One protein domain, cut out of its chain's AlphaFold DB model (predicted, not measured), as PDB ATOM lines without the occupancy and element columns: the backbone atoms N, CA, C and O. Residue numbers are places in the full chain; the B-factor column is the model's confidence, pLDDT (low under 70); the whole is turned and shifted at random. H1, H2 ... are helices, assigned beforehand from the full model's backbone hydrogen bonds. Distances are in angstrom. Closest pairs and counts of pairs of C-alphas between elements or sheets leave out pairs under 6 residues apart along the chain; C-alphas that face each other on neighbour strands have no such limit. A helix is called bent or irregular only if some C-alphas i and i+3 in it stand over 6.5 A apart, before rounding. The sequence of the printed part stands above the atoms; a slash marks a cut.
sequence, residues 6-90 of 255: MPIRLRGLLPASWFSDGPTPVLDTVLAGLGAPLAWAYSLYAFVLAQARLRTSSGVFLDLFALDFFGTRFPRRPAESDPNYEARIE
ATOM      1  N   MET A   6     -13.627   6.926   8.476       89.19
ATOM      2  CA  MET A   6     -12.401   6.275   8.963       89.19
ATOM      3  C   MET A   6     -11.829   5.210   8.012       89.19
ATOM      4  O   MET A   6     -10.620   5.239   7.784       89.19
ATOM      5  N   PRO A   7     -12.632   4.334   7.379       86.19
ATOM      6  CA  PRO A   7     -12.116   3.391   6.384       86.19
ATOM      7  C   PRO A   7     -11.479   4.085   5.171       86.19
ATOM      8  O   PRO A   7     -10.443   3.643   4.678       86.19
ATOM      9  N   ILE A   8     -12.042   5.216   4.733       86.38
ATOM     10  CA  ILE A   8     -11.501   6.028   3.630       86.38
ATOM     11  C   ILE A   8     -10.164   6.653   4.041       86.38
ATOM     12  O   ILE A   8      -9.202   6.622   3.277       86.38
ATOM     13  N   ARG A   9     -10.076   7.175   5.270       90.00
ATOM     14  CA  ARG A   9      -8.828   7.727   5.814       90.00
ATOM     15  C   ARG A   9      -7.743   6.660   5.913       90.00
ATOM     16  O   ARG A   9      -6.611   6.935   5.537       90.00
ATOM     17  N   LEU A  10      -8.086   5.451   6.360       90.38
ATOM     18  CA  LEU A  10      -7.160   4.318   6.399       90.38
ATOM     19  C   LEU A  10      -6.708   3.903   4.994       90.38
ATOM     20  O   LEU A  10      -5.520   3.676   4.787       90.38
ATOM     21  N   ARG A  11      -7.622   3.863   4.015       88.69
ATOM     22  CA  ARG A  11      -7.278   3.576   2.614       88.69
ATOM     23  C   ARG A  11      -6.328   4.627   2.036       88.69
ATOM     24  O   ARG A  11      -5.390   4.263   1.339       88.69
ATOM     25  N   GLY A  12      -6.514   5.902   2.382       89.19
ATOM     26  CA  GLY A  12      -5.622   6.995   1.983       89.19
ATOM     27  C   GLY A  12      -4.216   6.946   2.599       89.19
ATOM     28  O   GLY A  12      -3.329   7.640   2.112       89.19
ATOM     29  N   LEU A  13      -3.991   6.141   3.645       91.94
ATOM     30  CA  LEU A  13      -2.656   5.902   4.212       91.94
ATOM     31  C   LEU A  13      -1.882   4.801   3.471       91.94
ATOM     32  O   LEU A  13      -0.675   4.669   3.670       91.94
ATOM     33  N   LEU A  14      -2.558   3.998   2.644       90.31
ATOM     34  CA  LEU A  14      -1.921   2.950   1.855       90.31
ATOM     35  C   LEU A  14      -1.318   3.546   0.570       90.31
ATOM     36  O   LEU A  14      -1.927   4.428  -0.039       90.31
ATOM     37  N   PRO A  15      -0.148   3.067   0.109       90.75
ATOM     38  CA  PRO A  15       0.405   3.486  -1.173       90.75
ATOM     39  C   PRO A  15      -0.549   3.168  -2.330       90.75
ATOM     40  O   PRO A  15      -1.013   2.035  -2.466       90.75
ATOM     41  N   ALA A  16      -0.777   4.145  -3.210       82.88
ATOM     42  CA  ALA A  16      -1.687   4.007  -4.352       82.88
ATOM     43  C   ALA A  16      -1.287   2.885  -5.334       82.88
ATOM     44  O   ALA A  16      -2.116   2.388  -6.079       82.88
ATOM     45  N   SER A  17      -0.023   2.456  -5.330       86.38
ATOM     46  CA  SER A  17       0.482   1.400  -6.215       86.38
ATOM     47  C   SER A  17       0.208  -0.027  -5.729       86.38
ATOM     48  O   SER A  17       0.467  -0.972  -6.471       86.38
ATOM     49  N   TRP A  18      -0.264  -0.219  -4.493       88.38
ATOM     50  CA  TRP A  18      -0.436  -1.557  -3.908       88.38
ATOM     51  C   TRP A  18      -1.775  -2.211  -4.249       88.38
ATOM     52  O   TRP A  18      -1.867  -3.437  -4.292       88.38
ATOM     53  N   PHE A  19      -2.809  -1.409  -4.486       86.19
ATOM     54  CA  PHE A  19      -4.161  -1.881  -4.760       86.19
ATOM     55  C   PHE A  19      -4.754  -1.077  -5.911       86.19
ATOM     56  O   PHE A  19      -4.400   0.080  -6.104       86.19
ATOM     57  N   SER A  20      -5.658  -1.683  -6.678       81.56
ATOM     58  CA  SER A  20      -6.337  -0.978  -7.761       81.56
ATOM     59  C   SER A  20      -7.279   0.107  -7.224       81.56
ATOM     60  O   SER A  20      -7.866  -0.022  -6.144       81.56
ATOM     61  N   ASP A  21      -7.482   1.157  -8.022       77.31
ATOM     62  CA  ASP A  21      -8.420   2.252  -7.720       77.31
ATOM     63  C   ASP A  21      -9.901   1.826  -7.806       77.31
ATOM     64  O   ASP A  21     -10.801   2.588  -7.457       77.31
ATOM     65  N   GLY A  22     -10.168   0.604  -8.279       80.25
ATOM     66  CA  GLY A  22     -11.506   0.025  -8.371       80.25
ATOM     67  C   GLY A  22     -12.031  -0.561  -7.049       80.25
ATOM     68  O   GLY A  22     -11.357  -0.509  -6.013       80.25
ATOM     69  N   PRO A  23     -13.238  -1.159  -7.073       81.69
ATOM     70  CA  PRO A  23     -13.808  -1.846  -5.914       81.69
ATOM     71  C   PRO A  23     -12.905  -3.005  -5.469       81.69
ATOM     72  O   PRO A  23     -12.594  -3.884  -6.276       81.69
ATOM     73  N   THR A  24     -12.502  -3.041  -4.194       90.06
ATOM     74  CA  THR A  24     -11.620  -4.083  -3.634       90.06
ATOM     75  C   THR A  24     -12.273  -4.735  -2.406       90.06
ATOM     76  O   THR A  24     -11.895  -4.451  -1.271       90.06
ATOM     77  N   PRO A  25     -13.227  -5.674  -2.596       89.31
ATOM     78  CA  PRO A  25     -14.154  -6.111  -1.542       89.31
ATOM     79  C   PRO A  25     -13.487  -6.656  -0.272       89.31
ATOM     80  O   PRO A  25     -13.942  -6.402   0.843       89.31
ATOM     81  N   VAL A  26     -12.390  -7.405  -0.420       91.31
ATOM     82  CA  VAL A  26     -11.644  -7.969   0.718       91.31
ATOM     83  C   VAL A  26     -10.884  -6.880   1.477       91.31
ATOM     84  O   VAL A  26     -10.909  -6.851   2.703       91.31
ATOM     85  N   LEU A  27     -10.238  -5.954   0.767       89.50
ATOM     86  CA  LEU A  27      -9.542  -4.836   1.405       89.50
ATOM     87  C   LEU A  27     -10.543  -3.928   2.122       89.50
ATOM     88  O   LEU A  27     -10.334  -3.578   3.278       89.50
ATOM     89  N   ASP A  28     -11.650  -3.598   1.456       90.12
ATOM     90  CA  ASP A  28     -12.693  -2.730   1.997       90.12
ATOM     91  C   ASP A  28     -13.316  -3.312   3.271       90.12
ATOM     92  O   ASP A  28     -13.522  -2.588   4.243       90.12
ATOM     93  N   THR A  29     -13.552  -4.627   3.319       92.56
ATOM     94  CA  THR A  29     -14.084  -5.294   4.520       92.56
ATOM     95  C   THR A  29     -13.073  -5.343   5.668       92.56
ATOM     96  O   THR A  29     -13.448  -5.076   6.810       92.56
ATOM     97  N   VAL A  30     -11.788  -5.602   5.393       93.00
ATOM     98  CA  VAL A  30     -10.725  -5.555   6.416       93.00
ATOM     99  C   VAL A  30     -10.559  -4.137   6.969       93.00
ATOM    100  O   VAL A  30     -10.532  -3.945   8.187       93.00
ATOM    101  N   LEU A  31     -10.501  -3.128   6.096       91.62
ATOM    102  CA  LEU A  31     -10.391  -1.724   6.496       91.62
ATOM    103  C   LEU A  31     -11.637  -1.235   7.236       91.62
ATOM    104  O   LEU A  31     -11.508  -0.456   8.177       91.62
ATOM    105  N   ALA A  32     -12.830  -1.706   6.870       91.12
ATOM    106  CA  ALA A  32     -14.050  -1.429   7.624       91.12
ATOM    107  C   ALA A  32     -13.994  -2.042   9.034       91.12
ATOM    108  O   ALA A  32     -14.315  -1.360  10.007       91.12
ATOM    109  N   GLY A  33     -13.521  -3.289   9.159       91.75
ATOM    110  CA  GLY A  33     -13.351  -3.973  10.444       91.75
ATOM    111  C   GLY A  33     -12.358  -3.271  11.376       91.75
ATOM    112  O   GLY A  33     -12.651  -3.094  12.555       91.75
ATOM    113  N   LEU A  34     -11.219  -2.810  10.847       90.75
ATOM    114  CA  LEU A  34     -10.225  -2.029  11.601       90.75
ATOM    115  C   LEU A  34     -10.679  -0.582  11.857       90.75
ATOM    116  O   LEU A  34     -10.373   0.002  12.897       90.75
ATOM    117  N   GLY A  35     -11.424   0.001  10.921       91.75
ATOM    118  CA  GLY A  35     -11.943   1.362  11.006       91.75
ATOM    119  C   GLY A  35     -13.051   1.521  12.045       91.75
ATOM    120  O   GLY A  35     -13.124   2.567  12.680       91.75
ATOM    121  N   ALA A  36     -13.876   0.496  12.269       90.25
ATOM    122  CA  ALA A  36     -14.976   0.533  13.233       90.25
ATOM    123  C   ALA A  36     -14.540   0.859  14.684       90.25
ATOM    124  O   ALA A  36     -15.061   1.829  15.245       90.25
ATOM    125  N   PRO A  37     -13.578   0.143  15.312       91.62
ATOM    126  CA  PRO A  37     -13.125   0.474  16.665       91.62
ATOM    127  C   PRO A  37     -12.414   1.833  16.734       91.62
ATOM    128  O   PRO A  37     -12.580   2.557  17.715       91.62
ATOM    129  N   LEU A  38     -11.679   2.229  15.687       91.44
ATOM    130  CA  LEU A  38     -11.051   3.554  15.606       91.44
ATOM    131  C   LEU A  38     -12.090   4.679  15.503       91.44
ATOM    132  O   LEU A  38     -11.951   5.708  16.162       91.44
ATOM    133  N   ALA A  39     -13.154   4.482  14.724       91.69
ATOM    134  CA  ALA A  39     -14.260   5.428  14.611       91.69
ATOM    135  C   ALA A  39     -15.016   5.566  15.939       91.69
ATOM    136  O   ALA A  39     -15.398   6.674  16.321       91.69
ATOM    137  N   TRP A  40     -15.184   4.461  16.674       90.94
ATOM    138  CA  TRP A  40     -15.755   4.481  18.018       90.94
ATOM    139  C   TRP A  40     -14.864   5.244  19.007       90.94
ATOM    140  O   TRP A  40     -15.348   6.168  19.661       90.94
ATOM    141  N   ALA A  41     -13.561   4.953  19.058       92.19
ATOM    142  CA  ALA A  41     -12.617   5.681  19.909       92.19
ATOM    143  C   ALA A  41     -12.583   7.183  19.569       92.19
ATOM    144  O   ALA A  41     -12.637   8.035  20.458       92.19
ATOM    145  N   TYR A  42     -12.588   7.526  18.278       91.38
ATOM    146  CA  TYR A  42     -12.674   8.914  17.828       91.38
ATOM    147  C   TYR A  42     -13.987   9.584  18.252       91.38
ATOM    148  O   TYR A  42     -13.991  10.764  18.594       91.38
ATOM    149  N   SER A  43     -15.102   8.847  18.287       91.44
ATOM    150  CA  SER A  43     -16.378   9.385  18.764       91.44
ATOM    151  C   SER A  43     -16.331   9.793  20.241       91.44
ATOM    152  O   SER A  43     -16.911  10.819  20.595       91.44
ATOM    153  N   LEU A  44     -15.586   9.058  21.078       92.06
ATOM    154  CA  LEU A  44     -15.358   9.414  22.481       92.06
ATOM    155  C   LEU A  44     -14.491  10.670  22.595       92.06
ATOM    156  O   LEU A  44     -14.821  11.583  23.346       92.06
ATOM    157  N   TYR A  45     -13.419  10.756  21.806       92.94
ATOM    158  CA  TYR A  45     -12.580  11.954  21.748       92.94
ATOM    159  C   TYR A  45     -13.378  13.194  21.315       92.94
ATOM    160  O   TYR A  45     -13.324  14.236  21.968       92.94
ATOM    161  N   ALA A  46     -14.176  13.072  20.252       92.06
ATOM    162  CA  ALA A  46     -15.039  14.144  19.770       92.06
ATOM    163  C   ALA A  46     -16.094  14.548  20.812       92.06
ATOM    164  O   ALA A  46     -16.390  15.733  20.953       92.06
ATOM    165  N   PHE A  47     -16.630  13.583  21.566       91.94
ATOM    166  CA  PHE A  47     -17.524  13.862  22.685       91.94
ATOM    167  C   PHE A  47     -16.823  14.699  23.761       91.94
ATOM    168  O   PHE A  47     -17.337  15.751  24.125       91.94
ATOM    169  N   VAL A  48     -15.631  14.297  24.215       93.50
ATOM    170  CA  VAL A  48     -14.863  15.047  25.227       93.50
ATOM    171  C   VAL A  48     -14.545  16.468  24.752       93.50
ATOM    172  O   VAL A  48     -14.707  17.419  25.514       93.50
ATOM    173  N   LEU A  49     -14.167  16.642  23.482       94.25
ATOM    174  CA  LEU A  49     -13.943  17.973  22.910       94.25
ATOM    175  C   LEU A  49     -15.200  18.849  22.923       94.25
ATOM    176  O   LEU A  49     -15.094  20.048  23.181       94.25
ATOM    177  N   ALA A  50     -16.376  18.273  22.656       92.81
ATOM    178  CA  ALA A  50     -17.633  19.009  22.736       92.81
ATOM    179  C   ALA A  50     -17.921  19.469  24.176       92.81
ATOM    180  O   ALA A  50     -18.366  20.595  24.376       92.81
ATOM    181  N   GLN A  51     -17.581  18.662  25.183       94.31
ATOM    182  CA  GLN A  51     -17.780  19.033  26.588       94.31
ATOM    183  C   GLN A  51     -16.787  20.090  27.103       94.31
ATOM    184  O   GLN A  51     -17.056  20.736  28.110       94.31
ATOM    185  N   ALA A  52     -15.663  20.315  26.415       91.62
ATOM    186  CA  ALA A  52     -14.619  21.249  26.849       91.62
ATOM    187  C   ALA A  52     -14.929  22.736  26.579       91.62
ATOM    188  O   ALA A  52     -14.195  23.612  27.035       91.62
ATOM    189  N   ARG A  53     -15.976  23.051  25.806       91.81
ATOM    190  CA  ARG A  53     -16.377  24.433  25.502       91.81
ATOM    191  C   ARG A  53     -17.796  24.677  25.988       91.81
ATOM    192  O   ARG A  53     -18.673  23.874  25.695       91.81
ATOM    193  N   LEU A  54     -18.024  25.832  26.620       92.00
ATOM    194  CA  LEU A  54     -19.334  26.219  27.163       92.00
ATOM    195  C   LEU A  54     -20.468  26.000  26.149       92.00
ATOM    196  O   LEU A  54     -21.405  25.265  26.434       92.00
ATOM    197  N   ARG A  55     -20.295  26.518  24.927       92.38
ATOM    198  CA  ARG A  55     -21.297  26.468  23.845       92.38
ATOM    199  C   ARG A  55     -21.649  25.095  23.289       92.38
ATOM    200  O   ARG A  55     -22.574  24.969  22.496       92.38
ATOM    201  N   THR A  56     -20.841  24.087  23.583       92.56
ATOM    202  CA  THR A  56     -21.056  22.725  23.076       92.56
ATOM    203  C   THR A  56     -21.204  21.707  24.198       92.56
ATOM    204  O   THR A  56     -21.484  20.541  23.917       92.56
ATOM    205  N   SER A  57     -21.025  22.135  25.449       93.50
ATOM    206  CA  SER A  57     -21.195  21.300  26.629       93.50
ATOM    207  C   SER A  57     -22.672  21.031  26.905       93.50
ATOM    208  O   SER A  57     -23.536  21.847  26.592       93.50
ATOM    209  N   SER A  58     -22.971  19.870  27.477       93.62
ATOM    210  CA  SER A  58     -24.342  19.456  27.765       93.62
ATOM    211  C   SER A  58     -24.442  18.631  29.042       93.62
ATOM    212  O   SER A  58     -23.459  18.076  29.547       93.62
ATOM    213  N   GLY A  59     -25.656  18.560  29.588       91.50
ATOM    214  CA  GLY A  59     -25.959  17.816  30.804       91.50
ATOM    215  C   GLY A  59     -25.044  18.207  31.965       91.50
ATOM    216  O   GLY A  59     -24.877  19.389  32.262       91.50
ATOM    217  N   VAL A  60     -24.435  17.203  32.602       92.75
ATOM    218  CA  VAL A  60     -23.647  17.378  33.834       92.75
ATOM    219  C   VAL A  60     -22.381  18.218  33.634       92.75
ATOM    220  O   VAL A  60     -21.926  18.867  34.569       92.75
ATOM    221  N   PHE A  61     -21.806  18.244  32.429       94.75
ATOM    222  CA  PHE A  61     -20.588  19.018  32.165       94.75
ATOM    223  C   PHE A  61     -20.851  20.524  32.216       94.75
ATOM    224  O   PHE A  61     -20.009  21.279  32.695       94.75
ATOM    225  N   LEU A  62     -22.048  20.950  31.803       94.44
ATOM    226  CA  LEU A  62     -22.489  22.337  31.927       94.44
ATOM    227  C   LEU A  62     -22.671  22.735  33.405       94.44
ATOM    228  O   LEU A  62     -22.391  23.870  33.790       94.44
ATOM    229  N   ASP A  63     -23.078  21.790  34.258       94.00
ATOM    230  CA  ASP A  63     -23.188  22.012  35.705       94.00
ATOM    231  C   ASP A  63     -21.811  22.127  36.368       94.00
ATOM    232  O   ASP A  63     -21.612  23.006  37.206       94.00
ATOM    233  N   LEU A  64     -20.847  21.297  35.956       93.88
ATOM    234  CA  LEU A  64     -19.455  21.398  36.406       93.88
ATOM    235  C   LEU A  64     -18.818  22.723  35.980       93.88
ATOM    236  O   LEU A  64     -18.167  23.370  36.793       93.88
ATOM    237  N   PHE A  65     -19.075  23.180  34.752       93.62
ATOM    238  CA  PHE A  65     -18.606  24.487  34.297       93.62
ATOM    239  C   PHE A  65     -19.122  25.610  35.210       93.62
ATOM    240  O   PHE A  65     -18.357  26.459  35.663       93.62
ATOM    241  N   ALA A  66     -20.419  25.613  35.527       93.62
ATOM    242  CA  ALA A  66     -20.982  26.599  36.445       93.62
ATOM    243  C   ALA A  66     -20.390  26.493  37.860       93.62
ATOM    244  O   ALA A  66     -20.137  27.519  38.493       93.62
ATOM    245  N   LEU A  67     -20.144  25.272  38.342       93.62
ATOM    246  CA  LEU A  67     -19.525  25.027  39.640       93.62
ATOM    247  C   LEU A  67     -18.099  25.595  39.708       93.62
ATOM    248  O   LEU A  67     -17.756  26.220  40.707       93.62
ATOM    249  N   ASP A  68     -17.298  25.452  38.654       93.31
ATOM    250  CA  ASP A  68     -15.920  25.955  38.623       93.31
ATOM    251  C   ASP A  68     -15.859  27.490  38.667       93.31
ATOM    252  O   ASP A  68     -15.037  28.070  39.379       93.31
ATOM    253  N   PHE A  69     -16.748  28.175  37.938       91.50
ATOM    254  CA  PHE A  69     -16.747  29.642  37.874       91.50
ATOM    255  C   PHE A  69     -17.503  30.311  39.022       91.50
ATOM    256  O   PHE A  69     -17.158  31.418  39.449       91.50
ATOM    257  N   PHE A  70     -18.577  29.688  39.500       90.94
ATOM    258  CA  PHE A  70     -19.507  30.324  40.426       90.94
ATOM    259  C   PHE A  70     -19.623  29.590  41.763       90.94
ATOM    260  O   PHE A  70     -20.142  30.168  42.720       90.94
ATOM    261  N   GLY A  71     -19.115  28.367  41.879       90.06
ATOM    262  CA  GLY A  71     -19.346  27.517  43.038       90.06
ATOM    263  C   GLY A  71     -20.820  27.137  43.159       90.06
ATOM    264  O   GLY A  71     -21.567  27.073  42.185       90.06
ATOM    265  N   THR A  72     -21.279  26.925  44.387       88.12
ATOM    266  CA  THR A  72     -22.657  26.491  44.667       88.12
ATOM    267  C   THR A  72     -23.702  27.608  44.556       88.12
ATOM    268  O   THR A  72     -24.891  27.344  44.715       88.12
ATOM    269  N   ARG A  73     -23.297  28.855  44.264       82.88
ATOM    270  CA  ARG A  73     -24.203  30.022  44.207       82.88
ATOM    271  C   ARG A  73     -25.038  30.105  42.931       82.88
ATOM    272  O   ARG A  73     -25.918  30.954  42.842       82.88
ATOM    273  N   PHE A  74     -24.718  29.295  41.926       86.06
ATOM    274  CA  PHE A  74     -25.376  29.337  40.624       86.06
ATOM    275  C   PHE A  74     -25.838  27.941  40.191       86.06
ATOM    276  O   PHE A  74     -25.321  27.402  39.218       86.06
ATOM    277  N   PRO A  75     -26.784  27.317  40.916       87.06
ATOM    278  CA  PRO A  75     -27.299  26.013  40.534       87.06
ATOM    279  C   PRO A  75     -28.237  26.113  39.323       87.06
ATOM    280  O   PRO A  75     -28.906  27.133  39.084       87.06
ATOM    281  N   ARG A  76     -28.339  25.001  38.592       87.69
ATOM    282  CA  ARG A  76     -29.379  24.795  37.585       87.69
ATOM    283  C   ARG A  76     -30.751  24.747  38.258       87.69
ATOM    284  O   ARG A  76     -30.922  24.107  39.297       87.69
ATOM    285  N   ARG A  77     -31.742  25.425  37.675       83.56
ATOM    286  CA  ARG A  77     -33.116  25.408  38.201       83.56
ATOM    287  C   ARG A  77     -33.785  24.056  37.916       83.56
ATOM    288  O   ARG A  77     -33.448  23.402  36.926       83.56
ATOM    289  N   PRO A  78     -34.771  23.642  38.731       80.19
ATOM    290  CA  PRO A  78     -35.560  22.451  38.439       80.19
ATOM    291  C   PRO A  78     -36.159  22.518  37.028       80.19
ATOM    292  O   PRO A  78     -36.777  23.518  36.669       80.19
ATOM    293  N   ALA A  79     -35.970  21.454  36.241       81.12
ATOM    294  CA  ALA A  79     -36.445  21.333  34.858       81.12
ATOM    295  C   ALA A  79     -35.939  22.416  33.873       81.12
ATOM    296  O   ALA A  79     -36.545  22.635  32.823       81.12
ATOM    297  N   GLU A  80     -34.824  23.083  34.174       84.88
ATOM    298  CA  GLU A  80     -34.190  24.013  33.240       84.88
ATOM    299  C   GLU A  80     -33.448  23.267  32.124       84.88
ATOM    300  O   GLU A  80     -32.650  22.364  32.382       84.88
ATOM    301  N   SER A  81     -33.718  23.650  30.873       90.06
ATOM    302  CA  SER A  81     -33.051  23.084  29.701       90.06
ATOM    303  C   SER A  81     -31.611  23.581  29.569       90.06
ATOM    304  O   SER A  81     -31.304  24.712  29.950       90.06
ATOM    305  N   ASP A  82     -30.746  22.764  28.959       92.00
ATOM    306  CA  ASP A  82     -29.335  23.104  28.729       92.00
ATOM    307  C   ASP A  82     -29.151  24.479  28.056       92.00
ATOM    308  O   ASP A  82     -28.408  25.284  28.611       92.00
ATOM    309  N   PRO A  83     -29.870  24.840  26.966       91.75
ATOM    310  CA  PRO A  83     -29.663  26.138  26.315       91.75
ATOM    311  C   PRO A  83     -30.057  27.334  27.193       91.75
ATOM    312  O   PRO A  83     -29.439  28.394  27.123       91.75
ATOM    313  N   ASN A  84     -31.080  27.180  28.042       89.19
ATOM    314  CA  ASN A  84     -31.494  28.240  28.964       89.19
ATOM    315  C   ASN A  84     -30.466  28.425  30.085       89.19
ATOM    316  O   ASN A  84     -30.180  29.555  30.489       89.19
ATOM    317  N   TYR A  85     -29.912  27.319  30.581       91.88
ATOM    318  CA  TYR A  85     -28.885  27.358  31.609       91.88
ATOM    319  C   TYR A  85     -27.561  27.911  31.068       91.88
ATOM    320  O   TYR A  85     -26.957  28.776  31.698       91.88
ATOM    321  N   GLU A  86     -27.163  27.508  29.862       94.19
ATOM    322  CA  GLU A  86     -26.000  28.045  29.152       94.19
ATOM    323  C   GLU A  86     -26.109  29.564  28.959       94.19
ATOM    324  O   GLU A  86     -25.204  30.295  29.353       94.19
ATOM    325  N   ALA A  87     -27.241  30.064  28.450       91.00
ATOM    326  CA  ALA A  87     -27.454  31.501  28.255       91.00
ATOM    327  C   ALA A  87     -27.345  32.294  29.569       91.00
ATOM    328  O   ALA A  87     -26.824  33.413  29.606       91.00
ATOM    329  N   ARG A  88     -27.809  31.707  30.676       89.88
ATOM    330  CA  ARG A  88     -27.651  32.276  32.017       89.88
ATOM    331  C   ARG A  88     -26.192  32.285  32.477       89.88
ATOM    332  O   ARG A  88     -25.773  33.279  33.066       89.88
ATOM    333  N   ILE A  89     -25.434  31.218  32.221       92.12
ATOM    334  CA  ILE A  89     -23.995  31.148  32.517       92.12
ATOM    335  C   ILE A  89     -23.238  32.205  31.708       92.12
ATOM    336  O   ILE A  89     -22.454  32.953  32.288       92.12
ATOM    337  N   GLU A  90     -23.502  32.314  30.400       92.56
ATOM    338  CA  GLU A  90     -22.887  33.327  29.534       92.56
ATOM    339  C   GLU A  90     -23.160  34.742  30.069       92.56
ATOM    340  O   GLU A  90     -22.231  35.539  30.207       92.56
TER     341      GLU A  90
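What this domain is: This is residues 6 to 90 of the 255 residues of an uncharacterized protein of Methylobacterium sp. YL-MPn6-2016 (UniProt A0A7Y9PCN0). One long helix, H2, makes most of the length of a drawn-out rod, with a short helix, H1, folded back on its first half and a small head of two helices, H3 and H4, beyond its other end. The loop from H1 to H2 makes the end of the rod away from the head, and residues 12 to 18 and 20 to 26 stick out there. The printed part has 85 residues with four named helices, in the order H1, H2, H3, H4, and no named strand; the class is all helix. The whole is extended, with a radius of gyration of the C-alphas of 21.3 A, and spans 62 by 22 by 17 A.

How they stand to each other: H2, residues 25 to 51, has a kink of 35 degrees near residue 36; it is neither bent nor irregular, but only just: C-alphas 34 and 37 are 6.3 A apart. With residues 28 to 39 alone it touches H1, residues 6 to 12, and the closest C-alphas, those of Pro 7 and Gly 35, are 5.1 A apart. These two helices run opposite ways at a steep tilt of 59 degrees. H2 and H3, residues 60 to 73, are close but not clearly touching, their closest C-alphas, Gln 51 and Phe 61, being 6.2 A apart; they run the same way at a shallow tilt of 13 degrees. H3 is irregular: C-alphas 69 and 72 are 9.5 A apart. With residues 62 to 66 alone it only just touches H4, residues 82 to 90, with 3 pairs of C-alphas within 8 A. The closest are those of Ala 66 and Ile 89, 6.7 A apart, and the two helices run the same way at a steep tilt of 39 degrees. H1 is apart from H3 and H4, and H2 is apart from H4. In H1 and H4 every O i to N i+4 pair is within hydrogen-bond range; in H2 21 of 23 are, and in H3 8 of 10.

Where its parts are: H2 is 37.9 A long from first to last C-alpha, from Pro 25 at (-14.154, -6.111, -1.542) to Gln 51 at (-17.780, 19.033, 26.588). H1 begins at C-alpha 6, (-12.401, 6.275, 8.963), and is 9.8 A long. H3 is 16.4 A long, and H4, 12.1 A long, ends at C-alpha 90, (-22.887, 33.327, 29.534).

The domain as a whole: The C-alphas farthest apart, those of Ser 20 and Arg 73, are 63.1 A apart. The link from H1 to H2, 12 residues, is long; those from H2 to H3 and from H3 to H4 are short, with 8 residues each. The printed part has no cut. Its mean pLDDT is 90.1, and no printed residue is under 70.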